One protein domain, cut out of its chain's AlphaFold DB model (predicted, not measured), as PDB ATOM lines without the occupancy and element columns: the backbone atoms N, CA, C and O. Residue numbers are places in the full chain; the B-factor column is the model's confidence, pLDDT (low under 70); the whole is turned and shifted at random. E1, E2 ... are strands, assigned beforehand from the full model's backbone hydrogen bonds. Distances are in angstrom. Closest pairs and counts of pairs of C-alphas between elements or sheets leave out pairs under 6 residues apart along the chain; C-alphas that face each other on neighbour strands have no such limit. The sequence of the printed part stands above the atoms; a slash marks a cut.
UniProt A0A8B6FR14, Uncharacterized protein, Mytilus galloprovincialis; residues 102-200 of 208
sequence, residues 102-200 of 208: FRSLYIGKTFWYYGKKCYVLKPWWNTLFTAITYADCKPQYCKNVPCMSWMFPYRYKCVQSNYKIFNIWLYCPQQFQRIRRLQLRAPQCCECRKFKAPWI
ATOM      1  N   PHE A 102     154.961 179.974 170.831       80.94
ATOM      2  CA  PHE A 102     153.695 179.251 170.784       80.94
ATOM      3  C   PHE A 102     152.636 180.097 170.080       80.94
ATOM      4  O   PHE A 102     152.530 181.301 170.307       80.94
ATOM      5  N   ARG A 103     151.875 179.460 169.194       83.19
ATOM      6  CA  ARG A 103     150.731 180.044 168.499       83.19
ATOM      7  C   ARG A 103     149.517 179.148 168.672       83.19
ATOM      8  O   ARG A 103     149.647 177.933 168.824       83.19
ATOM      9  N   SER A 104     148.345 179.756 168.578       82.38
ATOM     10  CA  SER A 104     147.065 179.057 168.604       82.38
ATOM     11  C   SER A 104     146.445 179.077 167.212       82.38
ATOM     12  O   SER A 104     146.267 180.134 166.612       82.38
ATOM     13  N   LEU A 105     146.126 177.898 166.688       81.12
ATOM     14  CA  LEU A 105     145.271 177.730 165.523       81.12
ATOM     15  C   LEU A 105     143.845 177.495 166.013       81.12
ATOM     16  O   LEU A 105     143.571 176.485 166.658       81.12
ATOM     17  N   TYR A 106     142.941 178.409 165.684       79.75
ATOM     18  CA  TYR A 106     141.526 178.250 165.983       79.75
ATOM     19  C   TYR A 106     140.857 177.522 164.832       79.75
ATOM     20  O   TYR A 106     140.914 177.955 163.684       79.75
ATOM     21  N   ILE A 107     140.232 176.396 165.140       77.50
ATOM     22  CA  ILE A 107     139.340 175.721 164.209       77.50
ATOM     23  C   ILE A 107     137.931 176.123 164.614       77.50
ATOM     24  O   ILE A 107     137.588 176.044 165.799       77.50
ATOM     25  N   GLY A 108     137.146 176.576 163.635       76.50
ATOM     26  CA  GLY A 108     135.721 176.867 163.771       76.50
ATOM     27  C   GLY A 108     134.847 175.717 163.267       76.50
ATOM     28  O   GLY A 108     135.340 174.681 162.822       76.50
ATOM     29  N   LYS A 109     133.527 175.908 163.316       79.75
ATOM     30  CA  LYS A 109     132.550 174.903 162.863       79.75
ATOM     31  C   LYS A 109     132.694 174.534 161.381       79.75
ATOM     32  O   LYS A 109     132.269 173.458 160.964       79.75
ATOM     33  N   THR A 110     133.292 175.420 160.586       81.94
ATOM     34  CA  THR A 110     133.588 175.185 159.172       81.94
ATOM     35  C   THR A 110     135.092 175.218 158.910       81.94
ATOM     36  O   THR A 110     135.853 175.893 159.604       81.94
ATOM     37  N   PHE A 111     135.533 174.441 157.922       82.38
ATOM     38  CA  PHE A 111     136.929 174.306 157.527       82.38
ATOM     39  C   PHE A 111     137.033 174.212 156.003       82.38
ATOM     40  O   PHE A 111     136.324 173.421 155.373       82.38
ATOM     41  N   TRP A 112     137.923 175.003 155.404       83.06
ATOM     42  CA  TRP A 112     138.192 174.953 153.969       83.06
ATOM     43  C   TRP A 112     139.100 173.767 153.639       83.06
ATOM     44  O   TRP A 112     140.264 173.726 154.032       83.06
ATOM     45  N   TYR A 113     138.581 172.798 152.887       81.38
ATOM     46  CA  TYR A 113     139.308 171.601 152.470       81.38
ATOM     47  C   TYR A 113     139.209 171.441 150.951       81.38
ATOM     48  O   TYR A 113     138.111 171.414 150.403       81.38
ATOM     49  N   TYR A 114     140.351 171.394 150.255       81.62
ATOM     50  CA  TYR A 114     140.427 171.379 148.781       81.62
ATOM     51  C   TYR A 114     139.576 172.465 148.087       81.62
ATOM     52  O   TYR A 114     138.943 172.215 147.064       81.62
ATOM     53  N   GLY A 115     139.548 173.678 148.647       81.69
ATOM     54  CA  GLY A 115     138.786 174.798 148.079       81.69
ATOM     55  C   GLY A 115     137.266 174.683 148.246       81.69
ATOM     56  O   GLY A 115     136.526 175.391 147.568       81.69
ATOM     57  N   LYS A 116     136.782 173.800 149.128       82.12
ATOM     58  CA  LYS A 116     135.365 173.670 149.492       82.12
ATOM     59  C   LYS A 116     135.167 173.873 150.994       82.12
ATOM     60  O   LYS A 116     135.998 173.442 151.794       82.12
ATOM     61  N   LYS A 117     134.055 174.511 151.371       83.38
ATOM     62  CA  LYS A 117     133.629 174.692 152.767       83.38
ATOM     63  C   LYS A 117     133.064 173.362 153.280       83.38
ATOM     64  O   LYS A 117     132.118 172.825 152.706       83.38
ATOM     65  N   CYS A 118     133.677 172.813 154.323       84.75
ATOM     66  CA  CYS A 118     133.252 171.578 154.979       84.75
ATOM     67  C   CYS A 118     132.912 171.842 156.445       84.75
ATOM     68  O   CYS A 118     133.423 172.787 157.042       84.75
ATOM     69  N   TYR A 119     132.086 170.985 157.032       85.75
ATOM     70  CA  TYR A 119     131.657 171.074 158.425       85.75
ATOM     71  C   TYR A 119     132.511 170.176 159.313       85.75
ATOM     72  O   TYR A 119     132.839 169.047 158.935       85.75
ATOM     73  N   VAL A 120     132.875 170.668 160.493       83.25
ATOM     74  CA  VAL A 120     133.672 169.920 161.462       83.25
ATOM     75  C   VAL A 120     132.757 169.254 162.491       83.25
ATOM     76  O   VAL A 120     131.996 169.937 163.162       83.25
ATOM     77  N   LEU A 121     132.850 167.927 162.640       77.44
ATOM     78  CA  LEU A 121     131.963 167.121 163.499       77.44
ATOM     79  C   LEU A 121     132.535 166.838 164.903       77.44
ATOM     80  O   LEU A 121     131.807 166.694 165.873       77.44
ATOM     81  N   LYS A 122     133.862 166.708 165.051       70.00
ATOM     82  CA  LYS A 122     134.542 166.464 166.347       70.00
ATOM     83  C   LYS A 122     135.886 167.200 166.413       70.00
ATOM     84  O   LYS A 122     136.496 167.367 165.353       70.00
ATOM     85  N   PRO A 123     136.377 167.588 167.611       54.25
ATOM     86  CA  PRO A 123     135.862 167.295 168.953       54.25
ATOM     87  C   PRO A 123     135.070 168.479 169.540       54.25
ATOM     88  O   PRO A 123     135.666 169.405 170.074       54.25
ATOM     89  N   TRP A 124     133.739 168.464 169.488       56.50
ATOM     90  CA  TRP A 124     132.937 169.598 169.967       56.50
ATOM     91  C   TRP A 124     131.761 169.053 170.748       56.50
ATOM     92  O   TRP A 124     130.981 168.274 170.214       56.50
ATOM     93  N   TRP A 125     131.659 169.438 172.016       49.62
ATOM     94  CA  TRP A 125     130.435 169.216 172.782       49.62
ATOM     95  C   TRP A 125     129.927 170.506 173.426       49.62
ATOM     96  O   TRP A 125     128.787 170.484 173.837       49.62
ATOM     97  N   ASN A 126     130.705 171.608 173.499       49.25
ATOM     98  CA  ASN A 126     130.249 172.870 174.124       49.25
ATOM     99  C   ASN A 126     131.047 174.162 173.791       49.25
ATOM    100  O   ASN A 126     130.711 175.220 174.314       49.25
ATOM    101  N   THR A 127     132.095 174.138 172.956       53.75
ATOM    102  CA  THR A 127     132.897 175.341 172.633       53.75
ATOM    103  C   THR A 127     132.718 175.771 171.178       53.75
ATOM    104  O   THR A 127     132.755 174.941 170.274       53.75
ATOM    105  N   LEU A 128     132.543 177.079 170.937       56.72
ATOM    106  CA  LEU A 128     132.415 177.661 169.588       56.72
ATOM    107  C   LEU A 128     133.666 177.463 168.713       56.72
ATOM    108  O   LEU A 128     133.569 177.494 167.488       56.72
ATOM    109  N   PHE A 129     134.827 177.258 169.334       61.50
ATOM    110  CA  PHE A 129     136.116 177.059 168.680       61.50
ATOM    111  C   PHE A 129     136.961 176.045 169.457       61.50
ATOM    112  O   PHE A 129     136.854 175.931 170.680       61.50
ATOM    113  N   THR A 130     137.830 175.328 168.745       67.62
ATOM    114  CA  THR A 130     138.911 174.539 169.350       67.62
ATOM    115  C   THR A 130     140.235 175.223 169.049       67.62
ATOM    116  O   THR A 130     140.601 175.370 167.883       67.62
ATOM    117  N   ALA A 131     140.956 175.635 170.092       76.44
ATOM    118  CA  ALA A 131     142.306 176.168 169.958       76.44
ATOM    119  C   ALA A 131     143.322 175.016 169.980       76.44
ATOM    120  O   ALA A 131     143.450 174.301 170.974       76.44
ATOM    121  N   ILE A 132     144.046 174.831 168.878       81.00
ATOM    122  CA  ILE A 132     145.211 173.948 168.805       81.00
ATOM    123  C   ILE A 132     146.456 174.795 169.017       81.00
ATOM    124  O   ILE A 132     146.811 175.613 168.169       81.00
ATOM    125  N   THR A 133     147.148 174.569 170.127       81.19
ATOM    126  CA  THR A 133     148.442 175.191 170.392       81.19
ATOM    127  C   THR A 133     149.563 174.444 169.672       81.19
ATOM    128  O   THR A 133     149.618 173.208 169.655       81.19
ATOM    129  N   TYR A 134     150.466 175.199 169.048       84.38
ATOM    130  CA  TYR A 134     151.645 174.664 168.381       84.38
ATOM    131  C   TYR A 134     152.853 175.588 168.529       84.38
ATOM    132  O   TYR A 134     152.719 176.804 168.656       84.38
ATOM    133  N   ALA A 135     154.045 175.001 168.503       84.81
ATOM    134  CA  ALA A 135     155.315 175.705 168.532       84.81
ATOM    135  C   ALA A 135     155.730 176.126 167.113       84.81
ATOM    136  O   ALA A 135     155.997 175.295 166.241       84.81
ATOM    137  N   ASP A 136     155.807 177.432 166.890       85.56
ATOM    138  CA  ASP A 136     156.393 178.045 165.707       85.56
ATOM    139  C   ASP A 136     157.895 178.263 165.946       85.56
ATOM    140  O   ASP A 136     158.307 179.025 166.828       85.56
ATOM    141  N   CYS A 137     158.727 177.549 165.187       81.81
ATOM    142  CA  CYS A 137     160.179 177.605 165.326       81.81
ATOM    143  C   CYS A 137     160.737 178.680 164.403       81.81
ATOM    144  O   CYS A 137     160.647 178.556 163.179       81.81
ATOM    145  N   LYS A 138     161.383 179.707 164.968       79.06
ATOM    146  CA  LYS A 138     162.079 180.691 164.134       79.06
ATOM    147  C   LYS A 138     163.194 179.989 163.345       79.06
ATOM    148  O   LYS A 138     163.972 179.243 163.941       79.06
ATOM    149  N   PRO A 139     163.347 180.254 162.034       65.81
ATOM    150  CA  PRO A 139     164.356 179.608 161.186       65.81
ATOM    151  C   PRO A 139     165.788 180.124 161.442       65.81
ATOM    152  O   PRO A 139     166.628 180.113 160.543       65.81
ATOM    153  N   GLN A 140     166.077 180.612 162.650       65.31
ATOM    154  CA  GLN A 140     167.399 181.093 163.031       65.31
ATOM    155  C   GLN A 140     168.315 179.933 163.442       65.31
ATOM    156  O   GLN A 140     167.871 178.843 163.811       65.31
ATOM    157  N   TYR A 141     169.622 180.179 163.343       65.06
ATOM    158  CA  TYR A 141     170.656 179.275 163.834       65.06
ATOM    159  C   TYR A 141     170.478 179.043 165.332       65.06
ATOM    160  O   TYR A 141     170.091 179.951 166.067       65.06
ATOM    161  N   CYS A 142     170.771 177.826 165.780       72.75
ATOM    162  CA  CYS A 142     170.690 177.519 167.198       72.75
ATOM    163  C   CYS A 142     171.643 178.433 167.981       72.75
ATOM    164  O   CYS A 142     172.794 178.632 167.580       72.75
ATOM    165  N   LYS A 143     171.167 178.999 169.091       67.00
ATOM    166  CA  LYS A 143     172.008 179.801 169.987       67.00
ATOM    167  C   LYS A 143     173.011 178.874 170.685       67.00
ATOM    168  O   LYS A 143     172.752 177.681 170.827       67.00
ATOM    169  N   ASN A 144     174.161 179.404 171.098       65.69
ATOM    170  CA  ASN A 144     175.222 178.664 171.803       65.69
ATOM    171  C   ASN A 144     175.869 177.508 171.016       65.69
ATOM    172  O   ASN A 144     176.486 176.622 171.605       65.69
ATOM    173  N   VAL A 145     175.780 177.511 169.682       64.38
ATOM    174  CA  VAL A 145     176.591 176.595 168.869       64.38
ATOM    175  C   VAL A 145     178.061 176.993 169.048       64.38
ATOM    176  O   VAL A 145     178.388 178.165 168.843       64.38
ATOM    177  N   PRO A 146     178.961 176.065 169.424       62.16
ATOM    178  CA  PRO A 146     180.355 176.398 169.671       62.16
ATOM    179  C   PRO A 146     180.974 177.082 168.451       62.16
ATOM    180  O   PRO A 146     180.769 176.654 167.307       62.16
ATOM    181  N   CYS A 147     181.769 178.125 168.711       54.62
ATOM    182  CA  CYS A 147     182.400 178.960 167.691       54.62
ATOM    183  C   CYS A 147     183.242 178.182 166.676       54.62
ATOM    184  O   CYS A 147     183.593 178.782 165.682       54.62
ATOM    185  N   MET A 148     183.560 176.894 166.868       52.97
ATOM    186  CA  MET A 148     184.265 176.050 165.887       52.97
ATOM    187  C   MET A 148     183.351 175.306 164.894       52.97
ATOM    188  O   MET A 148     183.838 174.503 164.102       52.97
ATOM    189  N   SER A 149     182.035 175.544 164.883       51.38
ATOM    190  CA  SER A 149     181.122 174.834 163.964       51.38
ATOM    191  C   SER A 149     181.401 175.061 162.469       51.38
ATOM    192  O   SER A 149     181.083 174.189 161.670       51.38
ATOM    193  N   TRP A 150     182.058 176.163 162.089       52.91
ATOM    194  CA  TRP A 150     182.490 176.449 160.711       52.91
ATOM    195  C   TRP A 150     183.631 175.548 160.220       52.91
ATOM    196  O   TRP A 150     183.778 175.377 159.013       52.91
ATOM    197  N   MET A 151     184.417 174.948 161.125       54.09
ATOM    198  CA  MET A 151     185.478 173.997 160.762       54.09
ATOM    199  C   MET A 151     184.945 172.600 160.429       54.09
ATOM    200  O   MET A 151     185.673 171.779 159.877       54.09
ATOM    201  N   PHE A 152     183.681 172.313 160.744       62.25
ATOM    202  CA  PHE A 152     183.084 171.007 160.501       62.25
ATOM    203  C   PHE A 152     181.978 171.100 159.444       62.25
ATOM    204  O   PHE A 152     181.250 172.089 159.394       62.25
ATOM    205  N   PRO A 153     181.764 170.051 158.626       68.44
ATOM    206  CA  PRO A 153     180.748 170.035 157.570       68.44
ATOM    207  C   PRO A 153     179.333 169.835 158.140       68.44
ATOM    208  O   PRO A 153     178.517 169.107 157.575       68.44
ATOM    209  N   TYR A 154     179.034 170.421 159.297       70.75
ATOM    210  CA  TYR A 154     177.761 170.276 159.978       70.75
ATOM    211  C   TYR A 154     177.096 171.630 160.155       70.75
ATOM    212  O   TYR A 154     177.691 172.573 160.665       70.75
ATOM    213  N   ARG A 155     175.827 171.707 159.761       72.62
ATOM    214  CA  ARG A 155     174.980 172.873 159.999       72.62
ATOM    215  C   ARG A 155     173.978 172.542 161.089       72.62
ATOM    216  O   ARG A 155     173.376 171.472 161.076       72.62
ATOM    217  N   TYR A 156     173.790 173.471 162.010       77.00
ATOM    218  CA  TYR A 156     172.801 173.363 163.072       77.00
ATOM    219  C   TYR A 156     171.576 174.181 162.677       77.00
ATOM    220  O   TYR A 156     171.709 175.342 162.288       77.00
ATOM    221  N   LYS A 157     170.394 173.567 162.725       80.75
ATOM    222  CA  LYS A 157     169.125 174.238 162.432       80.75
ATOM    223  C   LYS A 157     168.097 173.900 163.494       80.75
ATOM    224  O   LYS A 157     168.017 172.751 163.931       80.75
ATOM    225  N   CYS A 158     167.284 174.889 163.838       82.56
ATOM    226  CA  CYS A 158     166.080 174.665 164.613       82.56
ATOM    227  C   CYS A 158     165.041 173.953 163.753       82.56
ATOM    228  O   CYS A 158     164.732 174.385 162.641       82.56
ATOM    229  N   VAL A 159     164.532 172.839 164.263       84.69
ATOM    230  CA  VAL A 159     163.479 172.057 163.632       84.69
ATOM    231  C   VAL A 159     162.360 171.793 164.617       84.69
ATOM    232  O   VAL A 159     162.568 171.687 165.823       84.69
ATOM    233  N   GLN A 160     161.160 171.679 164.075       87.44
ATOM    234  CA  GLN A 160     159.985 171.277 164.823       87.44
ATOM    235  C   GLN A 160     160.128 169.833 165.321       87.44
ATOM    236  O   GLN A 160     160.593 168.953 164.592       87.44
ATOM    237  N   SER A 161     159.717 169.594 166.564       84.38
ATOM    238  CA  SER A 161     159.732 168.278 167.200       84.38
ATOM    239  C   SER A 161     158.542 168.106 168.148       84.38
ATOM    240  O   SER A 161     157.718 169.011 168.315       84.38
ATOM    241  N   ASN A 162     158.452 166.915 168.744       83.75
ATOM    242  CA  ASN A 162     157.417 166.504 169.686       83.75
ATOM    243  C   ASN A 162     156.007 166.800 169.148       83.75
ATOM    244  O   ASN A 162     155.279 167.650 169.651       83.75
ATOM    245  N   TYR A 163     155.651 166.168 168.030       84.75
ATOM    246  CA  TYR A 163     154.384 166.441 167.359       84.75
ATOM    247  C   TYR A 163     153.209 165.843 168.128       84.75
ATOM    248  O   TYR A 163     153.135 164.631 168.327       84.75
ATOM    249  N   LYS A 164     152.234 166.689 168.456       83.00
ATOM    250  CA  LYS A 164     150.932 166.250 168.947       83.00
ATOM    251  C   LYS A 164     149.982 166.056 167.774       83.00
ATOM    252  O   LYS A 164     149.904 166.876 166.857       83.00
ATOM    253  N   ILE A 165     149.281 164.933 167.798       83.75
ATOM    254  CA  ILE A 165     148.354 164.535 166.746       83.75
ATOM    255  C   ILE A 165     146.939 164.924 167.164       83.75
ATOM    256  O   ILE A 165     146.463 164.501 168.216       83.75
ATOM    257  N   PHE A 166     146.255 165.672 166.306       81.69
ATOM    258  CA  PHE A 166     144.856 166.042 166.472       81.69
ATOM    259  C   PHE A 166     144.040 165.406 165.356       81.69
ATOM    260  O   PHE A 166     144.360 165.544 164.176       81.69
ATOM    261  N   ASN A 167     142.987 164.689 165.733       82.25
ATOM    262  CA  ASN A 167     142.084 164.060 164.782       82.25
ATOM    263  C   ASN A 167     140.814 164.893 164.683       82.25
ATOM    264  O   ASN A 167     140.110 165.080 165.674       82.25
ATOM    265  N   ILE A 168     140.530 165.358 163.475       83.94
ATOM    266  CA  ILE A 168     139.359 166.157 163.144       83.94
ATOM    267  C   ILE A 168     138.507 165.353 162.178       83.94
ATOM    268  O   ILE A 168     139.027 164.712 161.268       83.94
ATOM    269  N   TRP A 169     137.195 165.383 162.366       85.00
ATOM    270  CA  TRP A 169     136.259 164.721 161.466       85.00
ATOM    271  C   TRP A 169     135.531 165.771 160.638       85.00
ATOM    272  O   TRP A 169     134.948 166.692 161.200       85.00
ATOM    273  N   LEU A 170     135.606 165.639 159.316       86.12
ATOM    274  CA  LEU A 170     135.049 166.573 158.345       86.12
ATOM    275  C   LEU A 170     133.911 165.920 157.565       86.12
ATOM    276  O   LEU A 170     134.035 164.780 157.106       86.12
ATOM    277  N   TYR A 171     132.845 166.683 157.357       86.50
ATOM    278  CA  TYR A 171     131.740 166.361 156.466       86.50
ATOM    279  C   TYR A 171     131.646 167.416 155.359       86.50
ATOM    280  O   TYR A 171     131.530 168.608 155.630       86.50
ATOM    281  N   CYS A 172     131.737 166.980 154.101       86.94
ATOM    282  CA  CYS A 172     131.761 167.859 152.933       86.94
ATOM    283  C   CYS A 172     130.608 167.476 151.989       86.94
ATOM    284  O   CYS A 172     130.829 166.648 151.097       86.94
ATOM    285  N   PRO A 173     129.406 168.063 152.125       80.38
ATOM    286  CA  PRO A 173     128.215 167.595 151.406       80.38
ATOM    287  C   PRO A 173     128.376 167.626 149.879       80.38
ATOM    288  O   PRO A 173     127.870 166.754 149.180       80.38
ATOM    289  N   GLN A 174     129.146 168.583 149.349       76.31
ATOM    290  CA  GLN A 174     129.325 168.763 147.904       76.31
ATOM    291  C   GLN A 174     130.368 167.834 147.258       76.31
ATOM    292  O   GLN A 174     130.396 167.725 146.036       76.31
ATOM    293  N   GLN A 175     131.261 167.210 148.033       67.62
ATOM    294  CA  GLN A 175     132.436 166.516 147.478       67.62
ATOM    295  C   GLN A 175     132.554 165.070 147.955       67.62
ATOM    296  O   GLN A 175     132.966 164.192 147.196       67.62
ATOM    297  N   PHE A 176     132.184 164.806 149.209       66.62
ATOM    298  CA  PHE A 176     132.280 163.486 149.808       66.62
ATOM    299  C   PHE A 176     131.006 163.214 150.606       66.62
ATOM    300  O   PHE A 176     130.825 163.757 151.688       66.62
ATOM    301  N   GLN A 177     130.173 162.280 150.137       68.88
ATOM    302  CA  GLN A 177     129.039 161.751 150.916       68.88
ATOM    303  C   GLN A 177     129.480 160.986 152.182       68.88
ATOM    304  O   GLN A 177     128.656 160.426 152.892       68.88
ATOM    305  N   ARG A 178     130.790 160.891 152.445       78.56
ATOM    306  CA  ARG A 178     131.362 160.162 153.576       78.56
ATOM    307  C   ARG A 178     132.207 161.084 154.432       78.56
ATOM    308  O   ARG A 178     132.958 161.915 153.920       78.56
ATOM    309  N   ILE A 179     132.142 160.836 155.731       84.88
ATOM    310  CA  ILE A 179     132.922 161.533 156.746       84.88
ATOM    311  C   ILE A 179     134.404 161.195 156.567       84.88
ATOM    312  O   ILE A 179     134.786 160.038 156.363       84.88
ATOM    313  N   ARG A 180     135.260 162.213 156.632       84.06
ATOM    314  CA  ARG A 180     136.712 162.070 156.507       84.06
ATOM    315  C   ARG A 180     137.396 162.418 157.817       84.06
ATOM    316  O   ARG A 180     137.105 163.443 158.420       84.06
ATOM    317  N   ARG A 181     138.353 161.586 158.225       85.25
ATOM    318  CA  ARG A 181     139.260 161.892 159.332       85.25
ATOM    319  C   ARG A 181     140.477 162.637 158.799       85.25
ATOM    320  O   ARG A 181     141.266 162.061 158.052       85.25
ATOM    321  N   LEU A 182     140.633 163.893 159.195       84.06
ATOM    322  CA  LEU A 182     141.826 164.697 158.968       84.06
ATOM    323  C   LEU A 182     142.742 164.598 160.192       84.06
ATOM    324  O   LEU A 182     142.311 164.812 161.324       84.06
ATOM    325  N   GLN A 183     144.009 164.267 159.960       86.75
ATOM    326  CA  GLN A 183     145.020 164.175 161.007       86.75
ATOM    327  C   GLN A 183     145.928 165.404 160.934       86.75
ATOM    328  O   GLN A 183     146.772 165.503 160.045       86.75
ATOM    329  N   LEU A 184     145.764 166.335 161.870       83.50
ATOM    330  CA  LEU A 184     146.664 167.474 162.014       83.50
ATOM    331  C   LEU A 184     147.838 167.094 162.914       83.50
ATOM    332  O   LEU A 184     147.663 166.472 163.963       83.50
ATOM    333  N   ARG A 185     149.044 167.483 162.505       86.25
ATOM    334  CA  ARG A 185     150.267 167.315 163.292       86.25
ATOM    335  C   ARG A 185     150.739 168.691 163.724       86.25
ATOM    336  O   ARG A 185     151.221 169.454 162.895       86.25
ATOM    337  N   ALA A 186     150.584 168.995 165.006       85.81
ATOM    338  CA  ALA A 186     150.973 170.279 165.561       85.81
ATOM    339  C   ALA A 186     152.274 170.098 166.364       85.81
ATOM    340  O   ALA A 186     152.277 169.346 167.345       85.81
ATOM    341  N   PRO A 187     153.392 170.723 165.961       87.25
ATOM    342  CA  PRO A 187     154.644 170.642 166.713       87.25
ATOM    343  C   PRO A 187     154.458 171.238 168.108       87.25
ATOM    344  O   PRO A 187     153.784 172.253 168.240       87.25
ATOM    345  N   GLN A 188     155.017 170.621 169.145       86.12
ATOM    346  CA  GLN A 188     154.943 171.159 170.513       86.12
ATOM    347  C   GLN A 188     156.277 171.744 170.974       86.12
ATOM    348  O   GLN A 188     156.304 172.515 171.927       86.12
ATOM    349  N   CYS A 189     157.376 171.418 170.288       82.75
ATOM    350  CA  CYS A 189     158.712 171.860 170.666       82.75
ATOM    351  C   CYS A 189     159.544 172.249 169.440       82.75
ATOM    352  O   CYS A 189     159.279 171.820 168.312       82.75
ATOM    353  N   CYS A 190     160.604 173.015 169.692       83.25
ATOM    354  CA  CYS A 190     161.657 173.305 168.729       83.25
ATOM    355  C   CYS A 190     162.974 172.731 169.242       83.25
ATOM    356  O   CYS A 190     163.434 173.089 170.321       83.25
ATOM    357  N   GLU A 191     163.594 171.858 168.459       83.94
ATOM    358  CA  GLU A 191     164.870 171.233 168.786       83.94
ATOM    359  C   GLU A 191     165.955 171.727 167.840       83.94
ATOM    360  O   GLU A 191     165.740 171.867 166.634       83.94
ATOM    361  N   CYS A 192     167.160 171.921 168.363       79.62
ATOM    362  CA  CYS A 192     168.314 172.117 167.506       79.62
ATOM    363  C   CYS A 192     168.808 170.768 166.985       79.62
ATOM    364  O   CYS A 192     169.240 169.916 167.761       79.62
ATOM    365  N   ARG A 193     168.806 170.580 165.662       80.62
ATOM    366  CA  ARG A 193     169.371 169.380 165.036       80.62
ATOM    367  C   ARG A 193     170.598 169.686 164.199       80.62
ATOM    368  O   ARG A 193     170.691 170.703 163.510       80.62
ATOM    369  N   LYS A 194     171.543 168.749 164.264       79.81
ATOM    370  CA  LYS A 194     172.784 168.736 163.497       79.81
ATOM    371  C   LYS A 194     172.544 168.031 162.164       79.81
ATOM    372  O   LYS A 194     172.224 166.847 162.133       79.81
ATOM    373  N   PHE A 195     172.748 168.746 161.066       77.75
ATOM    374  CA  PHE A 195     172.652 168.226 159.706       77.75
ATOM    375  C   PHE A 195     174.043 168.130 159.099       77.75
ATOM    376  O   PHE A 195     174.829 169.073 159.193       77.75
ATOM    377  N   LYS A 196     174.351 167.008 158.443       73.38
ATOM    378  CA  LYS A 196     175.519 166.934 157.561       73.38
ATOM    379  C   LYS A 196     175.238 167.862 156.384       73.38
ATOM    380  O   LYS A 196     174.210 167.711 155.726       73.38
ATOM    381  N   ALA A 197     176.093 168.858 156.164       63.75
ATOM    382  CA  ALA A 197     175.977 169.686 154.979       63.75
ATOM    383  C   ALA A 197     176.047 168.750 153.761       63.75
ATOM    384  O   ALA A 197     176.933 167.885 153.734       63.75
ATOM    385  N   PRO A 198     175.128 168.864 152.781       57.91
ATOM    386  CA  PRO A 198     175.408 168.280 151.484       57.91
ATOM    387  C   PRO A 198     176.742 168.887 151.067       57.91
ATOM    388  O   PRO A 198     176.905 170.110 151.125       57.91
ATOM    389  N   TRP A 199     177.724 168.039 150.775       45.56
ATOM    390  CA  TRP A 199     178.939 168.498 150.130       45.56
ATOM    391  C   TRP A 199     178.461 169.189 148.856       45.56
ATOM    392  O   TRP A 199     178.050 168.524 147.912       45.56
ATOM    393  N   ILE A 200     178.442 170.521 148.844       50.12
ATOM    394  CA  ILE A 200     178.653 171.217 147.587       50.12
ATOM    395  C   ILE A 200     180.018 170.687 147.186       50.12
ATOM    396  O   ILE A 200     180.985 170.896 147.926       50.12
TER     397      ILE A 200
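This is residues 102 to 200 of the 208 residues of an uncharacterized protein of Mytilus galloprovincialis (UniProt A0A8B6FR14). A long, twisted two-stranded ribbon, E5 and E6, runs nearly the whole length of an extended, all-strand domain; the hairpin E2 and E3 widens it at one end, and a short two-stranded ribbon, E1 and E4, covers part of one face to make a small, partial sandwich. At the other end the loop between E4 and E5 sticks out with residues 146 to 151. The printed part has 99 residues with no named helix and six named strands, E1 to E6 in chain order; the larger sheet has the order E2 - E3 - E5 - E6, the smaller E1 - E4, both antiparallel. The radius of gyration of the C-alphas is 19.5 A, and the elongated outline spans 58 by 30 by 17 A.

Begin with E5, residues 154 to 172, and E6, residues 176 to 196, an antiparallel hairpin at 169 degrees; look for N 168 and O 182 at 2.8 A. E5 bends by 70 degrees at residue 169 and E6 by 89 degrees at residue 192. Beside E5 find its antiparallel neighbour E3, residues 116 to 122, with N 119 and O 171 at 2.8 A. E3 forms a hairpin with the edge strand E2, residues 110 to 113, where N 111 and O 118 are 2.8 A apart. This pairing is staggered: E3 pairs with E2 over residues 116 to 119 and with E5 over 119 to 122. The sheet is twisted. Face to face with it, as the second sheet of the sandwich, are E1, residues 102 to 107, and E4, residues 130 to 137, antiparallel at 145 degrees with N 105 and O 132 at 2.8 A. The closest C-alphas of E4 and E6 are those of Ala 135 and Gln 188, 5.0 A apart. E1 and E6 are only just apart, at 8.2 A. E1 runs on into E2 at 100 degrees.

Find C-alpha 154 at (177.761, 170.276, 159.978); from there E5 runs 46.6 A to C-alpha 172 at (131.761, 167.859, 152.933). E6 returns over 44.1 A to C-alpha 196 at (175.519, 166.934, 157.561). E4 is 21.9 A long, E3 18.3 A, E1 16.2 A and E2 9.5 A.

The two C-alphas farthest apart, those of Met 148 and Gln 177, are 59.0 A apart. The printed part has no cut. The one long link, E4 to E5, holds 16 residues. The mean pLDDT of the printed part is 75.2; residues 123 to 130, 139 to 141, 143 to 153, 175 to 177 and 197 to 200 are under 70.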